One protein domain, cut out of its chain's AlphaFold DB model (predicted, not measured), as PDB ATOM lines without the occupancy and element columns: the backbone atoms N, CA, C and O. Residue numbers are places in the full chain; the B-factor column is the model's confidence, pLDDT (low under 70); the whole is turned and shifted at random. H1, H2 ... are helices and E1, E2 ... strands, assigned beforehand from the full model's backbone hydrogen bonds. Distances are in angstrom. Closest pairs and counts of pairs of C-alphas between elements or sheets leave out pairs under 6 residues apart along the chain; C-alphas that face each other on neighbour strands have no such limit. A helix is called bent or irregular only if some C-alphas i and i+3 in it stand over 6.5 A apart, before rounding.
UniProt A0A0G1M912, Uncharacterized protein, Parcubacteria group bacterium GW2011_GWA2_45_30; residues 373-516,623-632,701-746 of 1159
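This is residues 373 to 516, 623 to 632 and 701 to 746 of the 1159 residues of an uncharacterized protein of Parcubacteria group bacterium GW2011_GWA2_45_30 (UniProt A0A0G1M912). The model is elongated, with a twisted five-strand sheet towards one end, H1 along one of its faces and a small two-strand sheet, E1 and E5, near E3 and E4. H4 reaches away from H1 towards the other end, where H3 lies and residues 472 to 477 stick out; H2 and the perpendicular pair H5 and H6 are off the sheet. The 200 printed residues hold six named helices and seven named strands, in the order E1 E2 H1 E3 H2 H3 H4 E4 E5 H5 H6 E6 E7, a mixed class. The large sheet runs E4 E3 E2 E6 E7 and is mixed; the whole is only just loose, close to compact, with a radius of gyration of the C-alphas of 20.1 A and spans of 67 by 40 by 32 A.

E1, residues 379 to 381, is parallel to E5, residues 623 to 628, with N 379 and O 625 at 2.9 A. E2, residues 387 to 393, is parallel to E3, residues 424 to 428, with N 426 and O 390 at 3.0 A. H1, residues 409 to 419, is on one face of the sheet, giving two layers, a helix layer and a sheet layer; its height over the sheet is 9.5 A, and it runs along the strands at 7 degrees to E2 on the local plane. E2, H1 and E3 form a strand-helix-strand unit, two parallel neighbour strands joined through a helix, with a right-handed crossover. H2, residues 442 to 449, and H3, residues 461 to 473, are apart. H4, residues 484 to 499, touches H1 with residues 498 to 499 alone, the closest C-alphas being Arg 411 and Ile 498, 5.3 A. E4, residues 512 to 516, is parallel to E3, with N 427 and O 514 at 2.8 A; E3, H2, H3, H4 and E4 form a second such unit. H5, residues 703 to 709, touches H6, residues 719 to 725, about perpendicular at 85 degrees; their closest C-alphas are Asp 703 and Val 724, 6.2 A. H2 and H6 are close but not clearly touching, with C-alphas 449 and 721 at 7.3 A. E6, residues 733 to 739, is antiparallel to E2, with N 389 and O 736 at 2.8 A, and forms a hairpin with E7, residues 742 to 746, with N 737 and O 744 at 2.9 A. Every O i to N i+4 pair is within hydrogen-bond range in H1, H4, H5 and H6, against 2 of 4 in H2 and 7 of 9 in H3.

E1 begins at C-alpha 379, (117.097, 155.188, 82.687). H4 is 22.4 A long, E2 19.4 A, H3 19.3 A and E6 18.8 A. H3 is irregular, C-alphas 462 and 465 being 7.2 A apart, and H2 only just, C-alphas 445 and 448 being 6.8 A apart. E7 ends at C-alpha 746, (133.039, 139.820, 81.701).

The C-alphas farthest apart, Asp 477 and Asp 740, are 67.1 A apart. Residues 517 to 622 are not printed, a gap of 6.7 A between C-alphas 516 and 623; nor are 633 to 700, a gap of 27.5 A between C-alphas 632 and 701. The links E2 to H1, E3 to H2, H2 to H3 and H4 to E4 are long. pLDDT is under 70 at residues 437 to 439, 504 and 714 to 715.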
ATOM      1  N   ASN A 373     110.316 153.837  78.961       92.75
ATOM      2  CA  ASN A 373     111.703 153.456  78.800       92.75
ATOM      3  C   ASN A 373     111.923 152.897  77.393       92.75
ATOM      4  O   ASN A 373     111.442 151.818  77.049       92.75
ATOM      5  N   ASP A 374     112.658 153.660  76.598       92.81
ATOM      6  CA  ASP A 374     113.048 153.328  75.235       92.81
ATOM      7  C   ASP A 374     114.471 153.852  74.973       92.81
ATOM      8  O   ASP A 374     115.135 154.358  75.883       92.81
ATOM      9  N   TYR A 375     114.965 153.699  73.745       92.50
ATOM     10  CA  TYR A 375     116.314 154.126  73.374       92.50
ATOM     11  C   TYR A 375     116.543 155.639  73.562       92.50
ATOM     12  O   TYR A 375     117.634 156.052  73.956       92.50
ATOM     13  N   HIS A 376     115.516 156.464  73.330       93.31
ATOM     14  CA  HIS A 376     115.578 157.923  73.470       93.31
ATOM     15  C   HIS A 376     115.296 158.392  74.905       93.31
ATOM     16  O   HIS A 376     115.784 159.445  75.315       93.31
ATOM     17  N   HIS A 377     114.580 157.583  75.689       94.12
ATOM     18  CA  HIS A 377     114.253 157.815  77.094       94.12
ATOM     19  C   HIS A 377     114.832 156.710  78.007       94.12
ATOM     20  O   HIS A 377     114.077 156.008  78.694       94.12
ATOM     21  N   PRO A 378     116.164 156.508  78.040       95.38
ATOM     22  CA  PRO A 378     116.783 155.486  78.875       95.38
ATOM     23  C   PRO A 378     116.779 155.889  80.357       95.38
ATOM     24  O   PRO A 378     116.765 157.070  80.709       95.38
ATOM     25  N   VAL A 379     116.870 154.907  81.260       95.12
ATOM     26  CA  VAL A 379     117.097 155.188  82.687       95.12
ATOM     27  C   VAL A 379     118.541 155.645  82.869       95.12
ATOM     28  O   VAL A 379     119.483 154.882  82.648       95.12
ATOM     29  N   GLU A 380     118.715 156.891  83.298       94.75
ATOM     30  CA  GLU A 380     120.038 157.466  83.516       94.75
ATOM     31  C   GLU A 380     120.645 157.016  84.855       94.75
ATOM     32  O   GLU A 380     119.990 156.982  85.910       94.75
ATOM     33  N   ILE A 381     121.929 156.663  84.802       92.12
ATOM     34  CA  ILE A 381     122.769 156.316  85.947       92.12
ATOM     35  C   ILE A 381     123.949 157.284  85.949       92.12
ATOM     36  O   ILE A 381     124.745 157.317  85.011       92.12
ATOM     37  N   SER A 382     124.059 158.074  87.018       86.44
ATOM     38  CA  SER A 382     125.216 158.941  87.231       86.44
ATOM     39  C   SER A 382     126.434 158.075  87.558       86.44
ATOM     40  O   SER A 382     126.405 157.300  88.516       86.44
ATOM     41  N   ALA A 383     127.470 158.168  86.731       82.25
ATOM     42  CA  ALA A 383     128.712 157.424  86.878       82.25
ATOM     43  C   ALA A 383     129.885 158.241  86.316       82.25
ATOM     44  O   ALA A 383     129.688 159.087  85.440       82.25
ATOM     45  N   ASP A 384     131.090 157.963  86.816       78.56
ATOM     46  CA  ASP A 384     132.343 158.539  86.319       78.56
ATOM     47  C   ASP A 384     132.675 158.032  84.899       78.56
ATOM     48  O   ASP A 384     131.920 157.270  84.297       78.56
ATOM     49  N   THR A 385     133.815 158.441  84.331       76.50
ATOM     50  CA  THR A 385     134.300 157.918  83.036       76.50
ATOM     51  C   THR A 385     134.547 156.410  83.057       76.50
ATOM     52  O   THR A 385     134.254 155.730  82.072       76.50
ATOM     53  N   ASP A 386     135.044 155.899  84.186       84.81
ATOM     54  CA  ASP A 386     135.233 154.473  84.428       84.81
ATOM     55  C   ASP A 386     134.132 153.977  85.368       84.81
ATOM     56  O   ASP A 386     133.934 154.519  86.458       84.81
ATOM     57  N   TRP A 387     133.414 152.929  84.971       89.00
ATOM     58  CA  TRP A 387     132.284 152.418  85.744       89.00
ATOM     59  C   TRP A 387     132.098 150.915  85.574       89.00
ATOM     60  O   TRP A 387     132.635 150.294  84.659       89.00
ATOM     61  N   SER A 388     131.324 150.316  86.483       90.44
ATOM     62  CA  SER A 388     130.934 148.909  86.397       90.44
ATOM     63  C   SER A 388     129.496 148.681  86.862       90.44
ATOM     64  O   SER A 388     129.026 149.318  87.811       90.44
ATOM     65  N   ILE A 389     128.804 147.779  86.166       94.38
ATOM     66  CA  ILE A 389     127.414 147.384  86.386       94.38
ATOM     67  C   ILE A 389     127.317 145.856  86.285       94.38
ATOM     68  O   ILE A 389     127.414 145.294  85.192       94.38
ATOM     69  N   PRO A 390     127.128 145.154  87.408       95.94
ATOM     70  CA  PRO A 390     126.785 143.741  87.414       95.94
ATOM     71  C   PRO A 390     125.321 143.525  87.013       95.94
ATOM     72  O   PRO A 390     124.398 144.132  87.569       95.94
ATOM     73  N   ILE A 391     125.123 142.612  86.067       97.81
ATOM     74  CA  ILE A 391     123.833 142.096  85.621       97.81
ATOM     75  C   ILE A 391     123.692 140.681  86.183       97.81
ATOM     76  O   ILE A 391     124.363 139.741  85.745       97.81
ATOM     77  N   ILE A 392     122.822 140.543  87.178       97.94
ATOM     78  CA  ILE A 392     122.530 139.284  87.857       97.94
ATOM     79  C   ILE A 392     121.246 138.719  87.246       97.94
ATOM     80  O   ILE A 392     120.138 139.120  87.606       97.94
ATOM     81  N   ASN A 393     121.415 137.804  86.294       96.94
ATOM     82  CA  ASN A 393     120.320 137.135  85.603       96.94
ATOM     83  C   ASN A 393     120.018 135.781  86.252       96.94
ATOM     84  O   ASN A 393     120.932 135.005  86.519       96.94
ATOM     85  N   GLY A 394     118.741 135.463  86.457       94.62
ATOM     86  CA  GLY A 394     118.317 134.090  86.718       94.62
ATOM     87  C   GLY A 394     118.813 133.525  88.046       94.62
ATOM     88  O   GLY A 394     119.394 132.444  88.062       94.62
ATOM     89  N   ALA A 395     118.616 134.252  89.147       95.12
ATOM     90  CA  ALA A 395     118.918 133.733  90.486       95.12
ATOM     91  C   ALA A 395     117.853 132.736  90.993       95.12
ATOM     92  O   ALA A 395     118.139 131.945  91.886       95.12
ATOM     93  N   HIS A 396     116.642 132.763  90.413       94.19
ATOM     94  CA  HIS A 396     115.567 131.774  90.614       94.19
ATOM     95  C   HIS A 396     115.250 131.434  92.076       94.19
ATOM     96  O   HIS A 396     115.057 130.272  92.438       94.19
ATOM     97  N   ILE A 397     115.152 132.446  92.937       94.25
ATOM     98  CA  ILE A 397     114.795 132.258  94.343       94.25
ATOM     99  C   ILE A 397     113.444 131.539  94.435       94.25
ATOM    100  O   ILE A 397     112.435 132.001  93.897       94.25
ATOM    101  N   GLY A 398     113.451 130.387  95.107       89.44
ATOM    102  CA  GLY A 398     112.340 129.434  95.162       89.44
ATOM    103  C   GLY A 398     112.737 128.006  94.765       89.44
ATOM    104  O   GLY A 398     112.046 127.052  95.150       89.44
ATOM    105  N   ILE A 399     113.877 127.837  94.087       92.12
ATOM    106  CA  ILE A 399     114.537 126.533  93.930       92.12
ATOM    107  C   ILE A 399     115.368 126.161  95.167       92.12
ATOM    108  O   ILE A 399     115.595 127.000  96.039       92.12
ATOM    109  N   ILE A 400     115.802 124.903  95.259       87.75
ATOM    110  CA  ILE A 400     116.749 124.438  96.279       87.75
ATOM    111  C   ILE A 400     118.084 125.195  96.165       87.75
ATOM    112  O   ILE A 400     118.571 125.452  95.068       87.75
ATOM    113  N   TYR A 401     118.676 125.557  97.300       85.25
ATOM    114  CA  TYR A 401     119.947 126.283  97.387       85.25
ATOM    115  C   TYR A 401     120.773 125.751  98.562       85.25
ATOM    116  O   TYR A 401     120.210 125.119  99.461       85.25
ATOM    117  N   ASP A 402     122.084 126.018  98.560       79.56
ATOM    118  CA  ASP A 402     122.964 125.634  99.666       79.56
ATOM    119  C   ASP A 402     122.442 126.233 100.989       79.56
ATOM    120  O   ASP A 402     122.265 127.456 101.081       79.56
ATOM    121  N   PRO A 403     122.177 125.416 102.026       74.75
ATOM    122  CA  PRO A 403     121.727 125.907 103.327       74.75
ATOM    123  C   PRO A 403     122.639 126.986 103.935       74.75
ATOM    124  O   PRO A 403     122.166 127.815 104.728       74.75
ATOM    125  N   ASN A 404     123.926 127.004 103.576       77.69
ATOM    126  CA  ASN A 404     124.842 128.067 103.935       77.69
ATOM    127  C   ASN A 404     124.540 129.349 103.146       77.69
ATOM    128  O   ASN A 404     124.903 129.537 101.987       77.69
ATOM    129  N   ILE A 405     123.938 130.314 103.840       79.50
ATOM    130  CA  ILE A 405     123.614 131.627 103.279       79.50
ATOM    131  C   ILE A 405     124.853 132.409 102.811       79.50
ATOM    132  O   ILE A 405     124.704 133.349 102.037       79.50
ATOM    133  N   GLU A 406     126.057 132.100 103.298       78.75
ATOM    134  CA  GLU A 406     127.295 132.742 102.824       78.75
ATOM    135  C   GLU A 406     127.698 132.268 101.425       78.75
ATOM    136  O   GLU A 406     128.266 133.054 100.666       78.75
ATOM    137  N   ASP A 407     127.320 131.043 101.055       80.25
ATOM    138  CA  ASP A 407     127.610 130.456  99.746       80.25
ATOM    139  C   ASP A 407     126.544 130.790  98.694       80.25
ATOM    140  O   ASP A 407     126.784 130.629  97.497       80.25
ATOM    141  N   ASN A 408     125.409 131.369  99.108       89.12
ATOM    142  CA  ASN A 408     124.330 131.766  98.205       89.12
ATOM    143  C   ASN A 408     124.832 132.690  97.062       89.12
ATOM    144  O   ASN A 408     125.303 133.802  97.335       89.12
ATOM    145  N   PRO A 409     124.669 132.295  95.781       93.62
ATOM    146  CA  PRO A 409     125.203 133.041  94.639       93.62
ATOM    147  C   PRO A 409     124.724 134.491  94.547       93.62
ATOM    148  O   PRO A 409     125.532 135.393  94.318       93.62
ATOM    149  N   LEU A 410     123.431 134.744  94.779       95.69
ATOM    150  CA  LEU A 410     122.862 136.093  94.729       95.69
ATOM    151  C   LEU A 410     123.457 136.983  95.826       95.69
ATOM    152  O   LEU A 410     123.875 138.107  95.544       95.69
ATOM    153  N   ARG A 411     123.564 136.478  97.061       92.38
ATOM    154  CA  ARG A 411     124.186 137.228  98.163       92.38
ATOM    155  C   ARG A 411     125.646 137.558  97.864       92.38
ATOM    156  O   ARG A 411     126.072 138.701  98.043       92.38
ATOM    157  N   ARG A 412     126.406 136.573  97.375       92.12
ATOM    158  CA  ARG A 412     127.813 136.753  96.996       92.12
ATOM    159  C   ARG A 412     127.965 137.762  95.863       92.12
ATOM    160  O   ARG A 412     128.855 138.604  95.934       92.12
ATOM    161  N   ALA A 413     127.078 137.741  94.868       95.56
ATOM    162  CA  ALA A 413     127.057 138.717  93.781       95.56
ATOM    163  C   ALA A 413     126.791 140.146  94.286       95.56
ATOM    164  O   ALA A 413     127.502 141.077  93.908       95.56
ATOM    165  N   LEU A 414     125.822 140.336  95.189       95.25
ATOM    166  CA  LEU A 414     125.542 141.638  95.813       95.25
ATOM    167  C   LEU A 414     126.719 142.135  96.667       95.25
ATOM    168  O   LEU A 414     127.089 143.311  96.602       95.25
ATOM    169  N   SER A 415     127.348 141.242  97.433       91.75
ATOM    170  CA  SER A 415     128.525 141.580  98.235       91.75
ATOM    171  C   SER A 415     129.737 141.933  97.362       91.75
ATOM    172  O   SER A 415     130.421 142.923  97.634       91.75
ATOM    173  N   ASP A 416     129.969 141.198  96.270       90.50
ATOM    174  CA  ASP A 416     131.009 141.495  95.277       90.50
ATOM    175  C   ASP A 416     130.787 142.873  94.633       90.50
ATOM    176  O   ASP A 416     131.697 143.702  94.591       90.50
ATOM    177  N   SER A 417     129.540 143.167  94.251       91.94
ATOM    178  CA  SER A 417     129.115 144.462  93.702       91.94
ATOM    179  C   SER A 417     129.426 145.618  94.656       91.94
ATOM    180  O   SER A 417     129.939 146.660  94.243       91.94
ATOM    181  N   ARG A 418     129.181 145.423  95.961       89.88
ATOM    182  CA  ARG A 418     129.535 146.399  97.004       89.88
ATOM    183  C   ARG A 418     131.045 146.586  97.087       89.88
ATOM    184  O   ARG A 418     131.511 147.723  97.124       89.88
ATOM    185  N   LYS A 419     131.813 145.495  97.144       85.94
ATOM    186  CA  LYS A 419     133.278 145.543  97.285       85.94
ATOM    187  C   LYS A 419     133.946 146.226  96.083       85.94
ATOM    188  O   LYS A 419     134.948 146.912  96.268       85.94
ATOM    189  N   ARG A 420     133.357 146.100  94.890       83.44
ATOM    190  CA  ARG A 420     133.772 146.778  93.648       83.44
ATOM    191  C   ARG A 420     133.310 148.229  93.524       83.44
ATOM    192  O   ARG A 420     133.765 148.909  92.614       83.44
ATOM    193  N   LYS A 421     132.421 148.698  94.410       86.06
ATOM    194  CA  LYS A 421     131.753 150.007  94.304       86.06
ATOM    195  C   LYS A 421     131.032 150.178  92.954       86.06
ATOM    196  O   LYS A 421     131.184 151.201  92.294       86.06
ATOM    197  N   ALA A 422     130.276 149.159  92.538       89.62
ATOM    198  CA  ALA A 422     129.490 149.211  91.304       89.62
ATOM    199  C   ALA A 422     128.520 150.409  91.298       89.62
ATOM    200  O   ALA A 422     127.946 150.746  92.336       89.62
ATOM    201  N   ALA A 423     128.310 151.020  90.126       91.56
ATOM    202  CA  ALA A 423     127.452 152.202  89.980       91.56
ATOM    203  C   ALA A 423     125.972 151.875  90.252       91.56
ATOM    204  O   ALA A 423     125.245 152.643  90.879       91.56
ATOM    205  N   THR A 424     125.530 150.700  89.805       94.75
ATOM    206  CA  THR A 424     124.200 150.143  90.068       94.75
ATOM    207  C   THR A 424     124.267 148.623  89.954       94.75
ATOM    208  O   THR A 424     125.166 148.104  89.299       94.75
ATOM    209  N   VAL A 425     123.298 147.912  90.527       97.12
ATOM    210  CA  VAL A 425     123.074 146.478  90.264       97.12
ATOM    211  C   VAL A 425     121.811 146.320  89.425       97.12
ATOM    212  O   VAL A 425     120.815 146.991  89.694       97.12
ATOM    213  N   VAL A 426     121.838 145.428  88.434       97.69
ATOM    214  CA  VAL A 426     120.653 145.024  87.668       97.69
ATOM    215  C   VAL A 426     120.277 143.589  88.024       97.69
ATOM    216  O   VAL A 426     121.109 142.689  87.922       97.69
ATOM    217  N   LEU A 427     119.019 143.374  88.400       97.50
ATOM    218  CA  LEU A 427     118.427 142.059  88.630       97.50
ATOM    219  C   LEU A 427     117.452 141.726  87.493       97.50
ATOM    220  O   LEU A 427     116.694 142.592  87.050       97.50
ATOM    221  N   THR A 428     117.436 140.472  87.046       95.94
ATOM    222  CA  THR A 428     116.443 139.930  86.100       95.94
ATOM    223  C   THR A 428     116.151 138.461  86.422       95.94
ATOM    224  O   THR A 428     117.025 137.756  86.929       95.94
ATOM    225  N   ASN A 429     114.929 137.989  86.135       94.31
ATOM    226  CA  ASN A 429     114.495 136.599  86.374       94.31
ATOM    227  C   ASN A 429     114.845 136.113  87.802       94.31
ATOM    228  O   ASN A 429     115.601 135.158  88.002       94.31
ATOM    229  N   LEU A 430     114.376 136.847  88.808       94.25
ATOM    230  CA  LEU A 430     114.800 136.675  90.196       94.25
ATOM    231  C   LEU A 430     114.077 135.516  90.886       94.25
ATOM    232  O   LEU A 430     114.653 134.913  91.786       94.25
ATOM    233  N   ILE A 431     112.832 135.224  90.505       93.44
ATOM    234  CA  ILE A 431     111.939 134.319  91.237       93.44
ATOM    235  C   ILE A 431     111.564 133.110  90.375       93.44
ATOM    236  O   ILE A 431     111.062 133.268  89.263       93.44
ATOM    237  N   ASP A 432     111.685 131.904  90.939       90.25
ATOM    238  CA  ASP A 432     111.029 130.711  90.390       90.25
ATOM    239  C   ASP A 432     109.974 130.192  91.367       90.25
ATOM    240  O   ASP A 432     110.267 129.642  92.431       90.25
ATOM    241  N   LEU A 433     108.709 130.373  90.993       87.75
ATOM    242  CA  LEU A 433     107.578 129.830  91.725       87.75
ATOM    243  C   LEU A 433     106.632 129.117  90.767       87.75
ATOM    244  O   LEU A 433     106.066 129.707  89.848       87.75
ATOM    245  N   TYR A 434     106.390 127.836  91.031       80.06
ATOM    246  CA  TYR A 434     105.423 127.084  90.248       80.06
ATOM    247  C   TYR A 434     103.981 127.422  90.644       80.06
ATOM    248  O   TYR A 434     103.548 127.064  91.743       80.06
ATOM    249  N   VAL A 435     103.239 128.067  89.737       79.38
ATOM    250  CA  VAL A 435     101.869 128.557  89.987       79.38
ATOM    251  C   VAL A 435     100.765 127.827  89.216       79.38
ATOM    252  O   VAL A 435      99.595 127.960  89.569       79.38
ATOM    253  N   LYS A 436     101.084 127.018  88.194       72.12
ATOM    254  CA  LYS A 436     100.046 126.345  87.389       72.12
ATOM    255  C   LYS A 436      99.327 125.255  88.198       72.12
ATOM    256  O   LYS A 436      99.962 124.408  88.819       72.12
ATOM    257  N   LYS A 437      97.991 125.251  88.129       61.50
ATOM    258  CA  LYS A 437      97.089 124.376  88.906       61.50
ATOM    259  C   LYS A 437      96.951 122.940  88.363       61.50
ATOM    260  O   LYS A 437      96.520 122.054  89.091       61.50
ATOM    261  N   THR A 438      97.287 122.699  87.094       55.44
ATOM    262  CA  THR A 438      97.060 121.426  86.380       55.44
ATOM    263  C   THR A 438      98.355 120.868  85.789       55.44
ATOM    264  O   THR A 438      98.546 120.874  84.577       55.44
ATOM    265  N   ALA A 439      99.266 120.375  86.634       56.62
ATOM    266  CA  ALA A 439     100.445 119.637  86.152       56.62
ATOM    267  C   ALA A 439     100.331 118.111  86.275       56.62
ATOM    268  O   ALA A 439     101.218 117.406  85.796       56.62
ATOM    269  N   GLY A 440      99.285 117.592  86.933       71.06
ATOM    270  CA  GLY A 440      99.169 116.163  87.244       71.06
ATOM    271  C   GLY A 440     100.442 115.639  87.920       71.06
ATOM    272  O   GLY A 440     100.966 116.264  88.843       71.06
ATOM    273  N   VAL A 441     100.995 114.546  87.389       76.75
ATOM    274  CA  VAL A 441     102.259 113.936  87.855       76.75
ATOM    275  C   VAL A 441     103.455 114.902  87.757       76.75
ATOM    276  O   VAL A 441     104.420 114.779  88.506       76.75
ATOM    277  N   GLY A 442     103.399 115.915  86.886       76.94
ATOM    278  CA  GLY A 442     104.455 116.917  86.730       76.94
ATOM    279  C   GLY A 442     104.765 117.720  88.000       76.94
ATOM    280  O   GLY A 442     105.898 118.166  88.156       76.94
ATOM    281  N   HIS A 443     103.808 117.873  88.926       79.00
ATOM    282  CA  HIS A 443     104.073 118.505  90.228       79.00
ATOM    283  C   HIS A 443     105.031 117.668  91.078       79.00
ATOM    284  O   HIS A 443     105.916 118.227  91.718       79.00
ATOM    285  N   ILE A 444     104.882 116.341  91.041       82.00
ATOM    286  CA  ILE A 444     105.702 115.409  91.824       82.00
ATOM    287  C   ILE A 444     107.148 115.457  91.327       82.00
ATOM    288  O   ILE A 444     108.058 115.611  92.130       82.00
ATOM    289  N   TYR A 445     107.369 115.436  90.008       80.38
ATOM    290  CA  TYR A 445     108.725 115.518  89.443       80.38
ATOM    291  C   TYR A 445     109.422 116.864  89.679       80.38
ATOM    292  O   TYR A 445     110.644 116.929  89.636       80.38
ATOM    293  N   ARG A 446     108.666 117.947  89.903       81.25
ATOM    294  CA  ARG A 446     109.223 119.287  90.155       81.25
ATOM    295  C   ARG A 446     109.448 119.583  91.632       81.25
ATOM    296  O   ARG A 446     110.234 120.474  91.936       81.25
ATOM    297  N   ALA A 447     108.776 118.866  92.531       83.31
ATOM    298  CA  ALA A 447     108.913 119.061  93.970       83.31
ATOM    299  C   ALA A 447     110.376 118.988  94.464       83.31
ATOM    300  O   ALA A 447     110.738 119.878  95.230       83.31
ATOM    301  N   PRO A 448     111.242 118.064  93.981       83.31
ATOM    302  CA  PRO A 448     112.652 118.009  94.385       83.31
ATOM    303  C   PRO A 448     113.464 119.265  94.053       83.31
ATOM    304  O   PRO A 448     114.460 119.538  94.706       83.31
ATOM    305  N   VAL A 449     113.048 120.038  93.045       87.25
ATOM    306  CA  VAL A 449     113.743 121.272  92.647       87.25
ATOM    307  C   VAL A 449     113.307 122.458  93.508       87.25
ATOM    308  O   VAL A 449     114.016 123.456  93.565       87.25
ATOM    309  N   SER A 450     112.159 122.386  94.189       87.50
ATOM    310  CA  SER A 450     111.660 123.495  95.003       87.50
ATOM    311  C   SER A 450     112.372 123.559  96.353       87.50
ATOM    312  O   SER A 450     112.337 122.607  97.123       87.50
ATOM    313  N   GLY A 451     112.942 124.721  96.678       85.00
ATOM    314  CA  GLY A 451     113.567 125.006  97.977       85.00
ATOM    315  C   GLY A 451     112.605 125.612  98.994       85.00
ATOM    316  O   GLY A 451     113.028 126.206  99.985       85.00
ATOM    317  N   LEU A 452     111.299 125.542  98.729       85.25
ATOM    318  CA  LEU A 452     110.284 126.148  99.579       85.25
ATOM    319  C   LEU A 452     109.851 125.168 100.662       85.25
ATOM    320  O   LEU A 452     109.250 124.134 100.383       85.25
ATOM    321  N   HIS A 453     110.102 125.546 101.910       81.75
ATOM    322  CA  HIS A 453     109.616 124.821 103.074       81.75
ATOM    323  C   HIS A 453     108.301 125.416 103.580       81.75
ATOM    324  O   HIS A 453     108.047 126.621 103.474       81.75
ATOM    325  N   VAL A 454     107.455 124.564 104.158       84.00
ATOM    326  CA  VAL A 454     106.238 125.024 104.824       84.00
ATOM    327  C   VAL A 454     106.624 125.738 106.115       84.00
ATOM    328  O   VAL A 454     107.252 125.152 106.994       84.00
ATOM    329  N   LYS A 455     106.208 127.000 106.238       83.06
ATOM    330  CA  LYS A 455     106.313 127.782 107.472       83.06
ATOM    331  C   LYS A 455     104.927 128.019 108.043       83.06
ATOM    332  O   LYS A 455     104.063 128.568 107.359       83.06
ATOM    333  N   LEU A 456     104.728 127.616 109.297       84.00
ATOM    334  CA  LEU A 456     103.432 127.701 109.977       84.00
ATOM    335  C   LEU A 456     102.929 129.148 110.068       84.00
ATOM    336  O   LEU A 456     101.741 129.402 109.902       84.00
ATOM    337  N   GLU A 457     103.831 130.112 110.256       83.88
ATOM    338  CA  GLU A 457     103.496 131.540 110.334       83.88
ATOM    339  C   GLU A 457     102.857 132.092 109.048       83.88
ATOM    340  O   GLU A 457     102.000 132.973 109.115       83.88
ATOM    341  N   HIS A 458     103.179 131.513 107.888       81.81
ATOM    342  CA  HIS A 458     102.594 131.891 106.599       81.81
ATOM    343  C   HIS A 458     101.228 131.239 106.331       81.81
ATOM    344  O   HIS A 458     100.561 131.588 105.355       81.81
ATOM    345  N   LEU A 459     100.804 130.285 107.167       81.88
ATOM    346  CA  LEU A 459      99.512 129.613 107.051       81.88
ATOM    347  C   LEU A 459      98.425 130.340 107.864       81.88
ATOM    348  O   LEU A 459      98.744 131.034 108.838       81.88
ATOM    349  N   PRO A 460      97.135 130.171 107.503       79.19
ATOM    350  CA  PRO A 460      96.019 130.703 108.281       79.19
ATOM    351  C   PRO A 460      96.067 130.216 109.730       79.19
ATOM    352  O   PRO A 460      96.255 129.025 109.958       79.19
ATOM    353  N   GLU A 461      95.842 131.115 110.691       81.31
ATOM    354  CA  GLU A 461      95.949 130.834 112.132       81.31
ATOM    355  C   GLU A 461      95.147 129.598 112.563       81.31
ATOM    356  O   GLU A 461      95.684 128.730 113.243       81.31
ATOM    357  N   SER A 462      93.922 129.447 112.050       83.25
ATOM    358  CA  SER A 462      93.048 128.301 112.331       83.25
ATOM    359  C   SER A 462      93.563 126.949 111.818       83.25
ATOM    360  O   SER A 462      93.040 125.924 112.229       83.25
ATOM    361  N   TYR A 463      94.530 126.930 110.895       84.81
ATOM    362  CA  TYR A 463      95.108 125.710 110.311       84.81
ATOM    363  C   TYR A 463      96.524 125.417 110.837       84.81
ATOM    364  O   TYR A 463      97.085 124.359 110.559       84.81
ATOM    365  N   ARG A 464      97.131 126.332 111.608       87.31
ATOM    366  CA  ARG A 464      98.527 126.189 112.057       87.31
ATOM    367  C   ARG A 464      98.732 124.987 112.968       87.31
ATOM    368  O   ARG A 464      99.724 124.288 112.799       87.31
ATOM    369  N   GLU A 465      97.817 124.740 113.903       89.88
ATOM    370  CA  GLU A 465      97.911 123.600 114.827       89.88
ATOM    371  C   GLU A 465      97.802 122.262 114.088       89.88
ATOM    372  O   GLU A 465      98.595 121.351 114.327       89.88
ATOM    373  N   GLU A 466      96.874 122.167 113.136       90.06
ATOM    374  CA  GLU A 466      96.694 120.981 112.301       90.06
ATOM    375  C   GLU A 466      97.920 120.738 111.408       90.06
ATOM    376  O   GLU A 466      98.469 119.638 111.404       90.06
ATOM    377  N   ALA A 467      98.419 121.773 110.724       89.25
ATOM    378  CA  ALA A 467      99.637 121.681 109.922       89.25
ATOM    379  C   ALA A 467     100.862 121.305 110.773       89.25
ATOM    380  O   ALA A 467     101.664 120.471 110.354       89.25
ATOM    381  N   ALA A 468     100.996 121.866 111.980       91.81
ATOM    382  CA  ALA A 468     102.069 121.526 112.912       91.81
ATOM    383  C   ALA A 468     102.000 120.057 113.350       91.81
ATOM    384  O   ALA A 468     103.032 119.386 113.395       91.81
ATOM    385  N   ARG A 469     100.791 119.545 113.625       94.62
ATOM    386  CA  ARG A 469     100.555 118.127 113.922       94.62
ATOM    387  C   ARG A 469     100.979 117.246 112.751       94.62
ATOM    388  O   ARG A 469     101.790 116.353 112.952       94.62
ATOM    389  N   ILE A 470     100.508 117.529 111.534       92.38
ATOM    390  CA  ILE A 470     100.839 116.730 110.342       92.38
ATOM    391  C   ILE A 470     102.354 116.745 110.075       92.38
ATOM    392  O   ILE A 470     102.940 115.702 109.801       92.38
ATOM    393  N   MET A 471     103.021 117.899 110.196       90.69
ATOM    394  CA  MET A 471     104.474 118.002 109.989       90.69
ATOM    395  C   MET A 471     105.292 117.219 111.027       90.69
ATOM    396  O   MET A 471     106.351 116.684 110.686       90.69
ATOM    397  N   ARG A 472     104.817 117.171 112.278       93.19
ATOM    398  CA  ARG A 472     105.464 116.455 113.384       93.19
ATOM    399  C   ARG A 472     105.210 114.950 113.313       93.19
ATOM    400  O   ARG A 472     106.163 114.181 113.370       93.19
ATOM    401  N   ASP A 473     103.946 114.555 113.177       92.12
ATOM    402  CA  ASP A 473     103.500 113.164 113.310       92.12
ATOM    403  C   ASP A 473     103.624 112.393 111.981       92.12
ATOM    404  O   ASP A 473     103.694 111.169 111.987       92.12
ATOM    405  N   ARG A 474     103.694 113.112 110.847       90.69
ATOM    406  CA  ARG A 474     103.827 112.582 109.476       90.69
ATOM    407  C   ARG A 474     102.883 111.399 109.175       90.69
ATOM    408  O   ARG A 474     103.357 110.351 108.737       90.69
ATOM    409  N   PRO A 475     101.563 111.546 109.410       92.38
ATOM    410  CA  PRO A 475     100.589 110.496 109.114       92.38
ATOM    411  C   PRO A 475     100.546 110.180 107.607       92.38
ATOM    412  O   PRO A 475     100.739 111.063 106.774       92.38
ATOM    413  N   ASN A 476     100.286 108.920 107.248       89.56
ATOM    414  CA  ASN A 476     100.288 108.462 105.848       89.56
ATOM    415  C   ASN A 476      99.049 108.908 105.049       89.56
ATOM    416  O   ASN A 476      99.064 108.869 103.819       89.56
ATOM    417  N   ASP A 477      97.971 109.282 105.732       91.06
ATOM    418  CA  ASP A 477      96.657 109.607 105.173       91.06
ATOM    419  C   ASP A 477      96.344 111.111 105.172       91.06
ATOM    420  O   ASP A 477      95.292 111.519 104.677       91.06
ATOM    421  N   GLU A 478      97.266 111.951 105.651       89.12
ATOM    422  CA  GLU A 478      97.077 113.401 105.704       89.12
ATOM    423  C   GLU A 478      98.240 114.175 105.076       89.12
ATOM    424  O   GLU A 478      99.396 113.756 105.100       89.12
ATOM    425  N   VAL A 479      97.938 115.349 104.513       89.38
ATOM    426  CA  VAL A 479      98.921 116.202 103.830       89.38
ATOM    427  C   VAL A 479      98.758 117.663 104.225       89.38
ATOM    428  O   VAL A 479      97.660 118.133 104.521       89.38
ATOM    429  N   VAL A 480      99.863 118.410 104.192       87.94
ATOM    430  CA  VAL A 480      99.848 119.847 104.478       87.94
ATOM    431  C   VAL A 480      99.485 120.636 103.224       87.94
ATOM    432  O   VAL A 480     100.138 120.516 102.186       87.94
ATOM    433  N   TYR A 481      98.476 121.498 103.328       84.88
ATOM    434  CA  TYR A 481      98.050 122.358 102.228       84.88
ATOM    435  C   TYR A 481      98.691 123.746 102.318       84.88
ATOM    436  O   TYR A 481      98.495 124.479 103.287       84.88
ATOM    437  N   GLN A 482      99.408 124.145 101.265       80.06
ATOM    438  CA  GLN A 482     100.013 125.473 101.146       80.06
ATOM    439  C   GLN A 482      99.452 126.216  99.928       80.06
ATOM    440  O   GLN A 482      99.430 125.693  98.814       80.06
ATOM    441  N   ASN A 483      98.996 127.454 100.129       78.44
ATOM    442  CA  ASN A 483      98.510 128.307  99.043       78.44
ATOM    443  C   ASN A 483      99.663 129.096  98.379       78.44
ATOM    444  O   ASN A 483     100.777 129.169  98.900       78.44
ATOM    445  N   ILE A 484      99.390 129.702  97.216       81.44
ATOM    446  CA  ILE A 484     100.381 130.502  96.467       81.44
ATOM    447  C   ILE A 484     100.919 131.660  97.321       81.44
ATOM    448  O   ILE A 484     102.114 131.933  97.282       81.44
ATOM    449  N   ALA A 485     100.071 132.294  98.135       82.00
ATOM    450  CA  ALA A 485     100.473 133.403  98.997       82.00
ATOM    451  C   ALA A 485     101.518 133.001 100.041       82.00
ATOM    452  O   ALA A 485     102.536 133.673 100.167       82.00
ATOM    453  N   ALA A 486     101.320 131.878 100.729       82.31
ATOM    454  CA  ALA A 486     102.269 131.363 101.710       82.31
ATOM    455  C   ALA A 486     103.612 130.990 101.064       82.31
ATOM    456  O   ALA A 486     104.666 131.199 101.663       82.31
ATOM    457  N   ARG A 487     103.589 130.479  99.824       86.44
ATOM    458  CA  ARG A 487     104.807 130.200  99.045       86.44
ATOM    459  C   ARG A 487     105.526 131.481  98.625       86.44
ATOM    460  O   ARG A 487     106.742 131.560  98.758       86.44
ATOM    461  N   PHE A 488     104.782 132.487  98.164       87.75
ATOM    462  CA  PHE A 488     105.334 133.788  97.785       87.75
ATOM    463  C   PHE A 488     105.936 134.534  98.985       87.75
ATOM    464  O   PHE A 488     107.032 135.068  98.868       87.75
ATOM    465  N   LEU A 489     105.288 134.497 100.155       86.75
ATOM    466  CA  LEU A 489     105.848 135.042 101.399       86.75
ATOM    467  C   LEU A 489     107.170 134.364 101.780       86.75
ATOM    468  O   LEU A 489     108.118 135.053 102.140       86.75
ATOM    469  N   GLY A 490     107.272 133.041 101.614       85.38
ATOM    470  CA  GLY A 490     108.535 132.323 101.813       85.38
ATOM    471  C   GLY A 490     109.665 132.804 100.893       85.38
ATOM    472  O   GLY A 490     110.810 132.892 101.330       85.38
ATOM    473  N   ILE A 491     109.353 133.165  99.643       91.06
ATOM    474  CA  ILE A 491     110.325 133.741  98.696       91.06
ATOM    475  C   ILE A 491     110.735 135.150  99.121       91.06
ATOM    476  O   ILE A 491     111.923 135.463  99.115       91.06
ATOM    477  N   LEU A 492     109.772 135.991  99.506       91.12
ATOM    478  CA  LEU A 492     110.044 137.346  99.987       91.12
ATOM    479  C   LEU A 492     110.938 137.333 101.233       91.12
ATOM    480  O   LEU A 492     111.888 138.100 101.310       91.12
ATOM    481  N   GLU A 493     110.705 136.424 102.175       88.62
ATOM    482  CA  GLU A 493     111.561 136.287 103.356       88.62
ATOM    483  C   GLU A 493     112.975 135.791 103.002       88.62
ATOM    484  O   GLU A 493     113.968 136.255 103.565       88.62
ATOM    485  N   ALA A 494     113.096 134.868 102.040       88.81
ATOM    486  CA  ALA A 494     114.400 134.433 101.545       88.81
ATOM    487  C   ALA A 494     115.165 135.593 100.885       88.81
ATOM    488  O   ALA A 494     116.353 135.775 101.152       88.81
ATOM    489  N   LEU A 495     114.480 136.402 100.071       92.62
ATOM    490  CA  LEU A 495     115.039 137.610  99.467       92.62
ATOM    491  C   LEU A 495     115.468 138.628 100.526       92.62
ATOM    492  O   LEU A 495     116.566 139.167 100.416       92.62
ATOM    493  N   ASP A 496     114.662 138.845 101.567       91.69
ATOM    494  CA  ASP A 496     115.005 139.741 102.677       91.69
ATOM    495  C   ASP A 496     116.317 139.300 103.335       91.69
ATOM    496  O   ASP A 496     117.256 140.085 103.474       91.69
ATOM    497  N   LYS A 497     116.431 138.002 103.637       87.94
ATOM    498  CA  LYS A 497     117.627 137.411 104.246       87.94
ATOM    499  C   LYS A 497     118.864 137.489 103.344       87.94
ATOM    500  O   LYS A 497     119.966 137.676 103.852       87.94
ATOM    501  N   ILE A 498     118.707 137.315 102.031       90.75
ATOM    502  CA  ILE A 498     119.805 137.377 101.053       90.75
ATOM    503  C   ILE A 498     120.286 138.820 100.849       90.75
ATOM    504  O   ILE A 498     121.488 139.068 100.751       90.75
ATOM    505  N   CYS A 499     119.358 139.773 100.795       92.88
ATOM    506  CA  CYS A 499     119.644 141.171 100.485       92.88
ATOM    507  C   CYS A 499     120.123 141.988 101.697       92.88
ATOM    508  O   CYS A 499     120.583 143.121 101.521       92.88
ATOM    509  N   HIS A 500     120.066 141.432 102.911       89.75
ATOM    510  CA  HIS A 500     120.504 142.083 104.146       89.75
ATOM    511  C   HIS A 500     121.693 141.384 104.801       89.75
ATOM    512  O   HIS A 500     121.787 140.159 104.871       89.75
ATOM    513  N   ARG A 501     122.595 142.180 105.387       86.44
ATOM    514  CA  ARG A 501     123.697 141.633 106.180       86.44
ATOM    515  C   ARG A 501     123.220 141.174 107.564       86.44
ATOM    516  O   ARG A 501     122.403 141.857 108.192       86.44
ATOM    517  N   PRO A 502     123.818 140.101 108.120       78.25
ATOM    518  CA  PRO A 502     123.519 139.629 109.467       78.25
ATOM    519  C   PRO A 502     123.651 140.728 110.530       78.25
ATOM    520  O   PRO A 502     124.490 141.628 110.419       78.25
ATOM    521  N   LYS A 503     122.868 140.609 111.611       73.44
ATOM    522  CA  LYS A 503     122.913 141.494 112.793       73.44
ATOM    523  C   LYS A 503     122.639 142.977 112.482       73.44
ATOM    524  O   LYS A 503     123.215 143.850 113.125       73.44
ATOM    525  N   LYS A 504     121.770 143.267 111.504       66.69
ATOM    526  CA  LYS A 504     121.364 144.636 111.118       66.69
ATOM    527  C   LYS A 504     122.526 145.531 110.659       66.69
ATOM    528  O   LYS A 504     122.457 146.748 110.789       66.69
ATOM    529  N   LYS A 505     123.579 144.963 110.059       75.88
ATOM    530  CA  LYS A 505     124.702 145.736 109.484       75.88
ATOM    531  C   LYS A 505     124.333 146.505 108.195       75.88
ATOM    532  O   LYS A 505     125.228 146.978 107.499       75.88
ATOM    533  N   GLY A 506     123.045 146.631 107.871       88.06
ATOM    534  CA  GLY A 506     122.528 147.282 106.666       88.06
ATOM    535  C   GLY A 506     122.394 146.338 105.462       88.06
ATOM    536  O   GLY A 506     122.557 145.124 105.609       88.06
ATOM    537  N   PRO A 507     122.112 146.881 104.265       93.75
ATOM    538  CA  PRO A 507     121.935 146.088 103.048       93.75
ATOM    539  C   PRO A 507     123.233 145.388 102.623       93.75
ATOM    540  O   PRO A 507     124.334 145.845 102.957       93.75
ATOM    541  N   GLU A 508     123.115 144.281 101.884       91.19
ATOM    542  CA  GLU A 508     124.257 143.586 101.274       91.19
ATOM    543  C   GLU A 508     124.890 144.466 100.184       91.19
ATOM    544  O   GLU A 508     126.102 144.694 100.220       91.19
ATOM    545  N   PHE A 509     124.070 145.089  99.329       94.44
ATOM    546  CA  PHE A 509     124.487 146.152  98.411       94.44
ATOM    547  C   PHE A 509     123.824 147.495  98.779       94.44
ATOM    548  O   PHE A 509     122.603 147.603  98.725       94.44
ATOM    549  N   PRO A 510     124.595 148.531  99.164       91.81
ATOM    550  CA  PRO A 510     124.039 149.812  99.604       91.81
ATOM    551  C   PRO A 510     123.700 150.786  98.465       91.81
ATOM    552  O   PRO A 510     123.116 151.828  98.741       91.81
ATOM    553  N   GLY A 511     124.089 150.498  97.218       92.06
ATOM    554  CA  GLY A 511     123.801 151.355  96.064       92.06
ATOM    555  C   GLY A 511     122.402 151.130  95.481       92.06
ATOM    556  O   GLY A 511     121.582 150.415  96.057       92.06
ATOM    557  N   ARG A 512     122.140 151.730  94.315       95.19
ATOM    558  CA  ARG A 512     120.873 151.583  93.581       95.19
ATOM    559  C   ARG A 512     120.737 150.174  92.993       95.19
ATOM    560  O   ARG A 512     121.669 149.672  92.365       95.19
ATOM    561  N   VAL A 513     119.567 149.562  93.160       97.50
ATOM    562  CA  VAL A 513     119.219 148.277  92.540       97.50
ATOM    563  C   VAL A 513     118.087 148.505  91.544       97.50
ATOM    564  O   VAL A 513     117.066 149.108  91.869       97.50
ATOM    565  N   LEU A 514     118.268 148.043  90.313       96.88
ATOM    566  CA  LEU A 514     117.260 148.088  89.261       96.88
ATOM    567  C   LEU A 514     116.757 146.678  89.002       96.88
ATOM    568  O   LEU A 514     117.553 145.752  88.860       96.88
ATOM    569  N   TYR A 515     115.442 146.522  88.926       96.12
ATOM    570  CA  TYR A 515     114.821 145.234  88.670       96.12
ATOM    571  C   TYR A 515     113.872 145.320  87.477       96.12
ATOM    572  O   TYR A 515     113.033 146.221  87.405       96.12
ATOM    573  N   ALA A 516     113.998 144.371  86.551       94.50
ATOM    574  CA  ALA A 516     113.043 144.177  85.470       94.50
ATOM    575  C   ALA A 516     112.397 142.795  85.567       94.50
ATOM    576  O   ALA A 516     113.077 141.778  85.728       94.50
ATOM    577  N   GLY A 623     112.087 144.173  79.235       88.62
ATOM    578  CA  GLY A 623     113.341 144.809  78.825       88.62
ATOM    579  C   GLY A 623     113.391 146.294  79.144       88.62
ATOM    580  O   GLY A 623     112.390 146.857  79.582       88.62
ATOM    581  N   PHE A 624     114.566 146.905  79.003       95.25
ATOM    582  CA  PHE A 624     114.774 148.342  79.197       95.25
ATOM    583  C   PHE A 624     116.146 148.811  78.691       95.25
ATOM    584  O   PHE A 624     117.042 148.006  78.447       95.25
ATOM    585  N   TYR A 625     116.315 150.124  78.591       97.06
ATOM    586  CA  TYR A 625     117.533 150.833  78.241       97.06
ATOM    587  C   TYR A 625     118.082 151.592  79.449       97.06
ATOM    588  O   TYR A 625     117.341 152.224  80.212       97.06
ATOM    589  N   LEU A 626     119.401 151.540  79.594       96.00
ATOM    590  CA  LEU A 626     120.195 152.269  80.567       96.00
ATOM    591  C   LEU A 626     121.135 153.219  79.846       96.00
ATOM    592  O   LEU A 626     121.744 152.840  78.849       96.00
ATOM    593  N   LYS A 627     121.323 154.413  80.400       95.38
ATOM    594  CA  LYS A 627     122.356 155.346  79.956       95.38
ATOM    595  C   LYS A 627     123.336 155.598  81.086       95.38
ATOM    596  O   LYS A 627     122.949 156.038  82.168       95.38
ATOM    597  N   VAL A 628     124.602 155.299  80.821       92.31
ATOM    598  CA  VAL A 628     125.696 155.378  81.793       92.31
ATOM    599  C   VAL A 628     126.818 156.178  81.147       92.31
ATOM    600  O   VAL A 628     127.457 155.735  80.190       92.31
ATOM    601  N   GLY A 629     127.004 157.415  81.605       86.75
ATOM    602  CA  GLY A 629     127.844 158.378  80.896       86.75
ATOM    603  C   GLY A 629     127.342 158.615  79.464       86.75
ATOM    604  O   GLY A 629     126.221 159.080  79.260       86.75
ATOM    605  N   ARG A 630     128.174 158.295  78.463       87.19
ATOM    606  CA  ARG A 630     127.857 158.447  77.026       87.19
ATOM    607  C   ARG A 630     127.394 157.155  76.348       87.19
ATOM    608  O   ARG A 630     127.245 157.147  75.132       87.19
ATOM    609  N   LYS A 631     127.235 156.073  77.109       91.81
ATOM    610  CA  LYS A 631     126.964 154.734  76.582       91.81
ATOM    611  C   LYS A 631     125.538 154.309  76.891       91.81
ATOM    612  O   LYS A 631     125.054 154.548  78.000       91.81
ATOM    613  N   ILE A 632     124.888 153.681  75.915       94.56
ATOM    614  CA  ILE A 632     123.546 153.116  76.053       94.56
ATOM    615  C   ILE A 632     123.655 151.593  76.111       94.56
ATOM    616  O   ILE A 632     124.270 150.963  75.253       94.56
ATOM    617  N   LEU A 701     123.443 130.806  89.445       94.88
ATOM    618  CA  LEU A 701     123.089 129.577  90.169       94.88
ATOM    619  C   LEU A 701     124.325 128.820  90.648       94.88
ATOM    620  O   LEU A 701     125.348 128.835  89.974       94.88
ATOM    621  N   ASP A 702     124.213 128.110  91.768       91.12
ATOM    622  CA  ASP A 702     125.248 127.181  92.226       91.12
ATOM    623  C   ASP A 702     125.074 125.840  91.505       91.12
ATOM    624  O   ASP A 702     124.249 125.009  91.888       91.12
ATOM    625  N   ASP A 703     125.789 125.650  90.399       90.31
ATOM    626  CA  ASP A 703     125.658 124.433  89.609       90.31
ATOM    627  C   ASP A 703     126.264 123.209  90.299       90.31
ATOM    628  O   ASP A 703     125.746 122.113  90.107       90.31
ATOM    629  N   VAL A 704     127.307 123.373  91.118       88.88
ATOM    630  CA  VAL A 704     127.932 122.265  91.857       88.88
ATOM    631  C   VAL A 704     126.927 121.675  92.842       88.88
ATOM    632  O   VAL A 704     126.632 120.479  92.769       88.88
ATOM    633  N   PHE A 705     126.329 122.523  93.681       90.12
ATOM    634  CA  PHE A 705     125.299 122.109  94.629       90.12
ATOM    635  C   PHE A 705     124.082 121.506  93.913       90.12
ATOM    636  O   PHE A 705     123.602 120.433  94.281       90.12
ATOM    637  N   LEU A 706     123.583 122.158  92.856       90.50
ATOM    638  CA  LEU A 706     122.397 121.681  92.140       90.50
ATOM    639  C   LEU A 706     122.626 120.329  91.450       90.50
ATOM    640  O   LEU A 706     121.734 119.483  91.489       90.50
ATOM    641  N   ARG A 707     123.797 120.095  90.838       89.06
ATOM    642  CA  ARG A 707     124.144 118.791  90.234       89.06
ATOM    643  C   ARG A 707     124.196 117.690  91.288       89.06
ATOM    644  O   ARG A 707     123.763 116.577  91.007       89.06
ATOM    645  N   GLU A 708     124.714 117.989  92.478       88.75
ATOM    646  CA  GLU A 708     124.772 117.034  93.584       88.75
ATOM    647  C   GLU A 708     123.371 116.679  94.090       88.75
ATOM    648  O   GLU A 708     123.013 115.504  94.137       88.75
ATOM    649  N   GLN A 709     122.542 117.685  94.386       85.75
ATOM    650  CA  GLN A 709     121.191 117.468  94.915       85.75
ATOM    651  C   GLN A 709     120.240 116.808  93.911       85.75
ATOM    652  O   GLN A 709     119.314 116.097  94.299       85.75
ATOM    653  N   LEU A 710     120.440 117.046  92.613       86.19
ATOM    654  CA  LEU A 710     119.575 116.524  91.553       86.19
ATOM    655  C   LEU A 710     120.136 115.255  90.894       86.19
ATOM    656  O   LEU A 710     119.527 114.752  89.949       86.19
ATOM    657  N   ARG A 711     121.244 114.697  91.395       82.56
ATOM    658  CA  ARG A 711     121.931 113.540  90.798       82.56
ATOM    659  C   ARG A 711     121.022 112.326  90.577       82.56
ATOM    660  O   ARG A 711     121.113 111.688  89.533       82.56
ATOM    661  N   ASP A 712     120.131 112.039  91.526       78.19
ATOM    662  CA  ASP A 712     119.268 110.845  91.506       78.19
ATOM    663  C   ASP A 712     117.929 111.068  90.774       78.19
ATOM    664  O   ASP A 712     117.030 110.222  90.788       78.19
ATOM    665  N   THR A 713     117.753 112.223  90.125       72.50
ATOM    666  CA  THR A 713     116.499 112.565  89.447       72.50
ATOM    667  C   THR A 713     116.516 112.159  87.969       72.50
ATOM    668  O   THR A 713     117.015 112.866  87.103       72.50
ATOM    669  N   ASN A 714     115.878 111.030  87.648       65.19
ATOM    670  CA  ASN A 714     115.890 110.450  86.292       65.19
ATOM    671  C   ASN A 714     115.070 111.215  85.228       65.19
ATOM    672  O   ASN A 714     115.128 110.870  84.049       65.19
ATOM    673  N   LYS A 715     114.245 112.201  85.610       67.81
ATOM    674  CA  LYS A 715     113.403 112.963  84.668       67.81
ATOM    675  C   LYS A 715     113.632 114.458  84.799       67.81
ATOM    676  O   LYS A 715     113.266 115.045  85.811       67.81
ATOM    677  N   GLU A 716     114.109 115.070  83.722       74.75
ATOM    678  CA  GLU A 716     114.369 116.507  83.627       74.75
ATOM    679  C   GLU A 716     113.087 117.296  83.316       74.75
ATOM    680  O   GLU A 716     112.881 117.812  82.219       74.75
ATOM    681  N   VAL A 717     112.146 117.346  84.262       81.88
ATOM    682  CA  VAL A 717     110.836 117.999  84.052       81.88
ATOM    683  C   VAL A 717     110.893 119.504  84.341       81.88
ATOM    684  O   VAL A 717     110.086 120.280  83.809       81.88
ATOM    685  N   HIS A 718     111.824 119.933  85.195       86.38
ATOM    686  CA  HIS A 718     112.029 121.340  85.533       86.38
ATOM    687  C   HIS A 718     113.054 122.000  84.590       86.38
ATOM    688  O   HIS A 718     114.095 121.396  84.345       86.38
ATOM    689  N   PRO A 719     112.828 123.234  84.089       89.31
ATOM    690  CA  PRO A 719     113.804 123.934  83.249       89.31
ATOM    691  C   PRO A 719     115.189 124.056  83.891       89.31
ATOM    692  O   PRO A 719     116.175 123.713  83.260       89.31
ATOM    693  N   ILE A 720     115.272 124.440  85.170       90.38
ATOM    694  CA  ILE A 720     116.565 124.512  85.872       90.38
ATOM    695  C   ILE A 720     117.274 123.158  85.905       90.38
ATOM    696  O   ILE A 720     118.436 123.091  85.539       90.38
ATOM    697  N   GLN A 721     116.569 122.075  86.240       89.00
ATOM    698  CA  GLN A 721     117.129 120.721  86.224       89.00
ATOM    699  C   GLN A 721     117.667 120.340  84.833       89.00
ATOM    700  O   GLN A 721     118.779 119.833  84.737       89.00
ATOM    701  N   LYS A 722     116.931 120.663  83.755       90.62
ATOM    702  CA  LYS A 722     117.422 120.508  82.371       90.62
ATOM    703  C   LYS A 722     118.695 121.319  82.133       90.62
ATOM    704  O   LYS A 722     119.640 120.794  81.564       90.62
ATOM    705  N   CYS A 723     118.734 122.586  82.564       91.38
ATOM    706  CA  CYS A 723     119.927 123.421  82.426       91.38
ATOM    707  C   CYS A 723     121.129 122.751  83.086       91.38
ATOM    708  O   CYS A 723     122.123 122.523  82.411       91.38
ATOM    709  N   VAL A 724     121.037 122.401  84.375       90.50
ATOM    710  CA  VAL A 724     122.207 121.928  85.128       90.50
ATOM    711  C   VAL A 724     122.739 120.590  84.606       90.50
ATOM    712  O   VAL A 724     123.943 120.345  84.653       90.50
ATOM    713  N   ASN A 725     121.872 119.750  84.045       87.56
ATOM    714  CA  ASN A 725     122.276 118.474  83.462       87.56
ATOM    715  C   ASN A 725     122.871 118.600  82.052       87.56
ATOM    716  O   ASN A 725     123.604 117.708  81.618       87.56
ATOM    717  N   ILE A 726     122.632 119.706  81.341       89.12
ATOM    718  CA  ILE A 726     123.251 119.938  80.035       89.12
ATOM    719  C   ILE A 726     124.761 120.203  80.224       89.12
ATOM    720  O   ILE A 726     125.144 121.123  80.953       89.12
ATOM    721  N   PRO A 727     125.658 119.475  79.525       86.06
ATOM    722  CA  PRO A 727     127.112 119.639  79.678       86.06
ATOM    723  C   PRO A 727     127.648 121.044  79.358       86.06
ATOM    724  O   PRO A 727     128.727 121.419  79.805       86.06
ATOM    725  N   GLN A 728     126.898 121.830  78.580       89.94
ATOM    726  CA  GLN A 728     127.248 123.212  78.231       89.94
ATOM    727  C   GLN A 728     127.043 124.206  79.370       89.94
ATOM    728  O   GLN A 728     127.544 125.328  79.265       89.94
ATOM    729  N   PHE A 729     126.272 123.830  80.393       93.81
ATOM    730  CA  PHE A 729     125.804 124.762  81.401       93.81
ATOM    731  C   PHE A 729     126.954 125.331  82.222       93.81
ATOM    732  O   PHE A 729     127.701 124.580  82.851       93.81
ATOM    733  N   ARG A 730     127.077 126.660  82.203       93.56
ATOM    734  CA  ARG A 730     128.072 127.414  82.964       93.56
ATOM    735  C   ARG A 730     127.397 128.640  83.591       93.56
ATOM    736  O   ARG A 730     127.062 129.576  82.857       93.56
ATOM    737  N   PRO A 731     127.180 128.648  84.916       95.00
ATOM    738  CA  PRO A 731     126.595 129.794  85.599       95.00
ATOM    739  C   PRO A 731     127.614 130.924  85.806       95.00
ATOM    740  O   PRO A 731     128.829 130.725  85.728       95.00
ATOM    741  N   GLY A 732     127.117 132.120  86.111       95.19
ATOM    742  CA  GLY A 732     127.941 133.289  86.397       95.19
ATOM    743  C   GLY A 732     127.136 134.577  86.545       95.19
ATOM    744  O   GLY A 732     125.910 134.581  86.460       95.19
ATOM    745  N   VAL A 733     127.843 135.689  86.734       96.50
ATOM    746  CA  VAL A 733     127.281 137.049  86.760       96.50
ATOM    747  C   VAL A 733     127.960 137.875  85.681       96.50
ATOM    748  O   VAL A 733     129.185 137.922  85.633       96.50
ATOM    749  N   LEU A 734     127.200 138.548  84.819       97.12
ATOM    750  CA  LEU A 734     127.797 139.367  83.766       97.12
ATOM    751  C   LEU A 734     128.169 140.745  84.322       97.12
ATOM    752  O   LEU A 734     127.294 141.523  84.690       97.12
ATOM    753  N   LEU A 735     129.459 141.061  84.374       94.50
ATOM    754  CA  LEU A 735     129.959 142.376  84.758       94.50
ATOM    755  C   LEU A 735     130.184 143.223  83.506       94.50
ATOM    756  O   LEU A 735     131.143 142.988  82.777       94.50
ATOM    757  N   VAL A 736     129.333 144.221  83.277       94.38
ATOM    758  CA  VAL A 736     129.564 145.226  82.233       94.38
ATOM    759  C   VAL A 736     130.400 146.348  82.824       94.38
ATOM    760  O   VAL A 736     130.081 146.862  83.895       94.38
ATOM    761  N   ASN A 737     131.478 146.731  82.159       90.25
ATOM    762  CA  ASN A 737     132.341 147.815  82.605       90.25
ATOM    763  C   ASN A 737     132.700 148.746  81.446       90.25
ATOM    764  O   ASN A 737     132.602 148.376  80.278       90.25
ATOM    765  N   CYS A 738     133.102 149.961  81.794       88.31
ATOM    766  CA  CYS A 738     133.688 150.920  80.874       88.31
ATOM    767  C   CYS A 738     135.024 151.379  81.437       88.31
ATOM    768  O   CYS A 738     135.130 151.684  82.627       88.31
ATOM    769  N   THR A 739     136.040 151.405  80.587       83.38
ATOM    770  CA  THR A 739     137.389 151.849  80.931       83.38
ATOM    771  C   THR A 739     137.941 152.659  79.771       83.38
ATOM    772  O   THR A 739     137.977 152.171  78.644       83.38
ATOM    773  N   ASP A 740     138.310 153.916  80.022       78.56
ATOM    774  CA  ASP A 740     138.790 154.852  78.991       78.56
ATOM    775  C   ASP A 740     137.853 154.957  77.760       78.56
ATOM    776  O   ASP A 740     138.284 155.213  76.629       78.56
ATOM    777  N   GLY A 741     136.544 154.777  77.973       79.94
ATOM    778  CA  GLY A 741     135.506 154.814  76.935       79.94
ATOM    779  C   GLY A 741     135.254 153.489  76.204       79.94
ATOM    780  O   GLY A 741     134.309 153.418  75.415       79.94
ATOM    781  N   LEU A 742     136.050 152.448  76.473       84.50
ATOM    782  CA  LEU A 742     135.851 151.098  75.947       84.50
ATOM    783  C   LEU A 742     134.913 150.328  76.866       84.50
ATOM    784  O   LEU A 742     135.204 150.161  78.050       84.50
ATOM    785  N   VAL A 743     133.793 149.862  76.318       88.19
ATOM    786  CA  VAL A 743     132.824 149.060  77.067       88.19
ATOM    787  C   VAL A 743     133.118 147.585  76.839       88.19
ATOM    788  O   VAL A 743     133.328 147.159  75.706       88.19
ATOM    789  N   SER A 744     133.126 146.799  77.909       88.31
ATOM    790  CA  SER A 744     133.319 145.353  77.829       88.31
ATOM    791  C   SER A 744     132.421 144.613  78.819       88.31
ATOM    792  O   SER A 744     131.859 145.217  79.736       88.31
ATOM    793  N   ALA A 745     132.250 143.305  78.618       92.62
ATOM    794  CA  ALA A 745     131.406 142.476  79.469       92.62
ATOM    795  C   ALA A 745     132.102 141.160  79.841       92.62
ATOM    796  O   ALA A 745     132.411 140.337  78.975       92.62
ATOM    797  N   ASP A 746     132.298 140.950  81.141       92.00
ATOM    798  CA  ASP A 746     133.039 139.820  81.701       92.00
ATOM    799  C   ASP A 746     132.103 138.887  82.497       92.00
ATOM    800  O   ASP A 746     131.490 139.335  83.470       92.00
TER     801      ASP A 746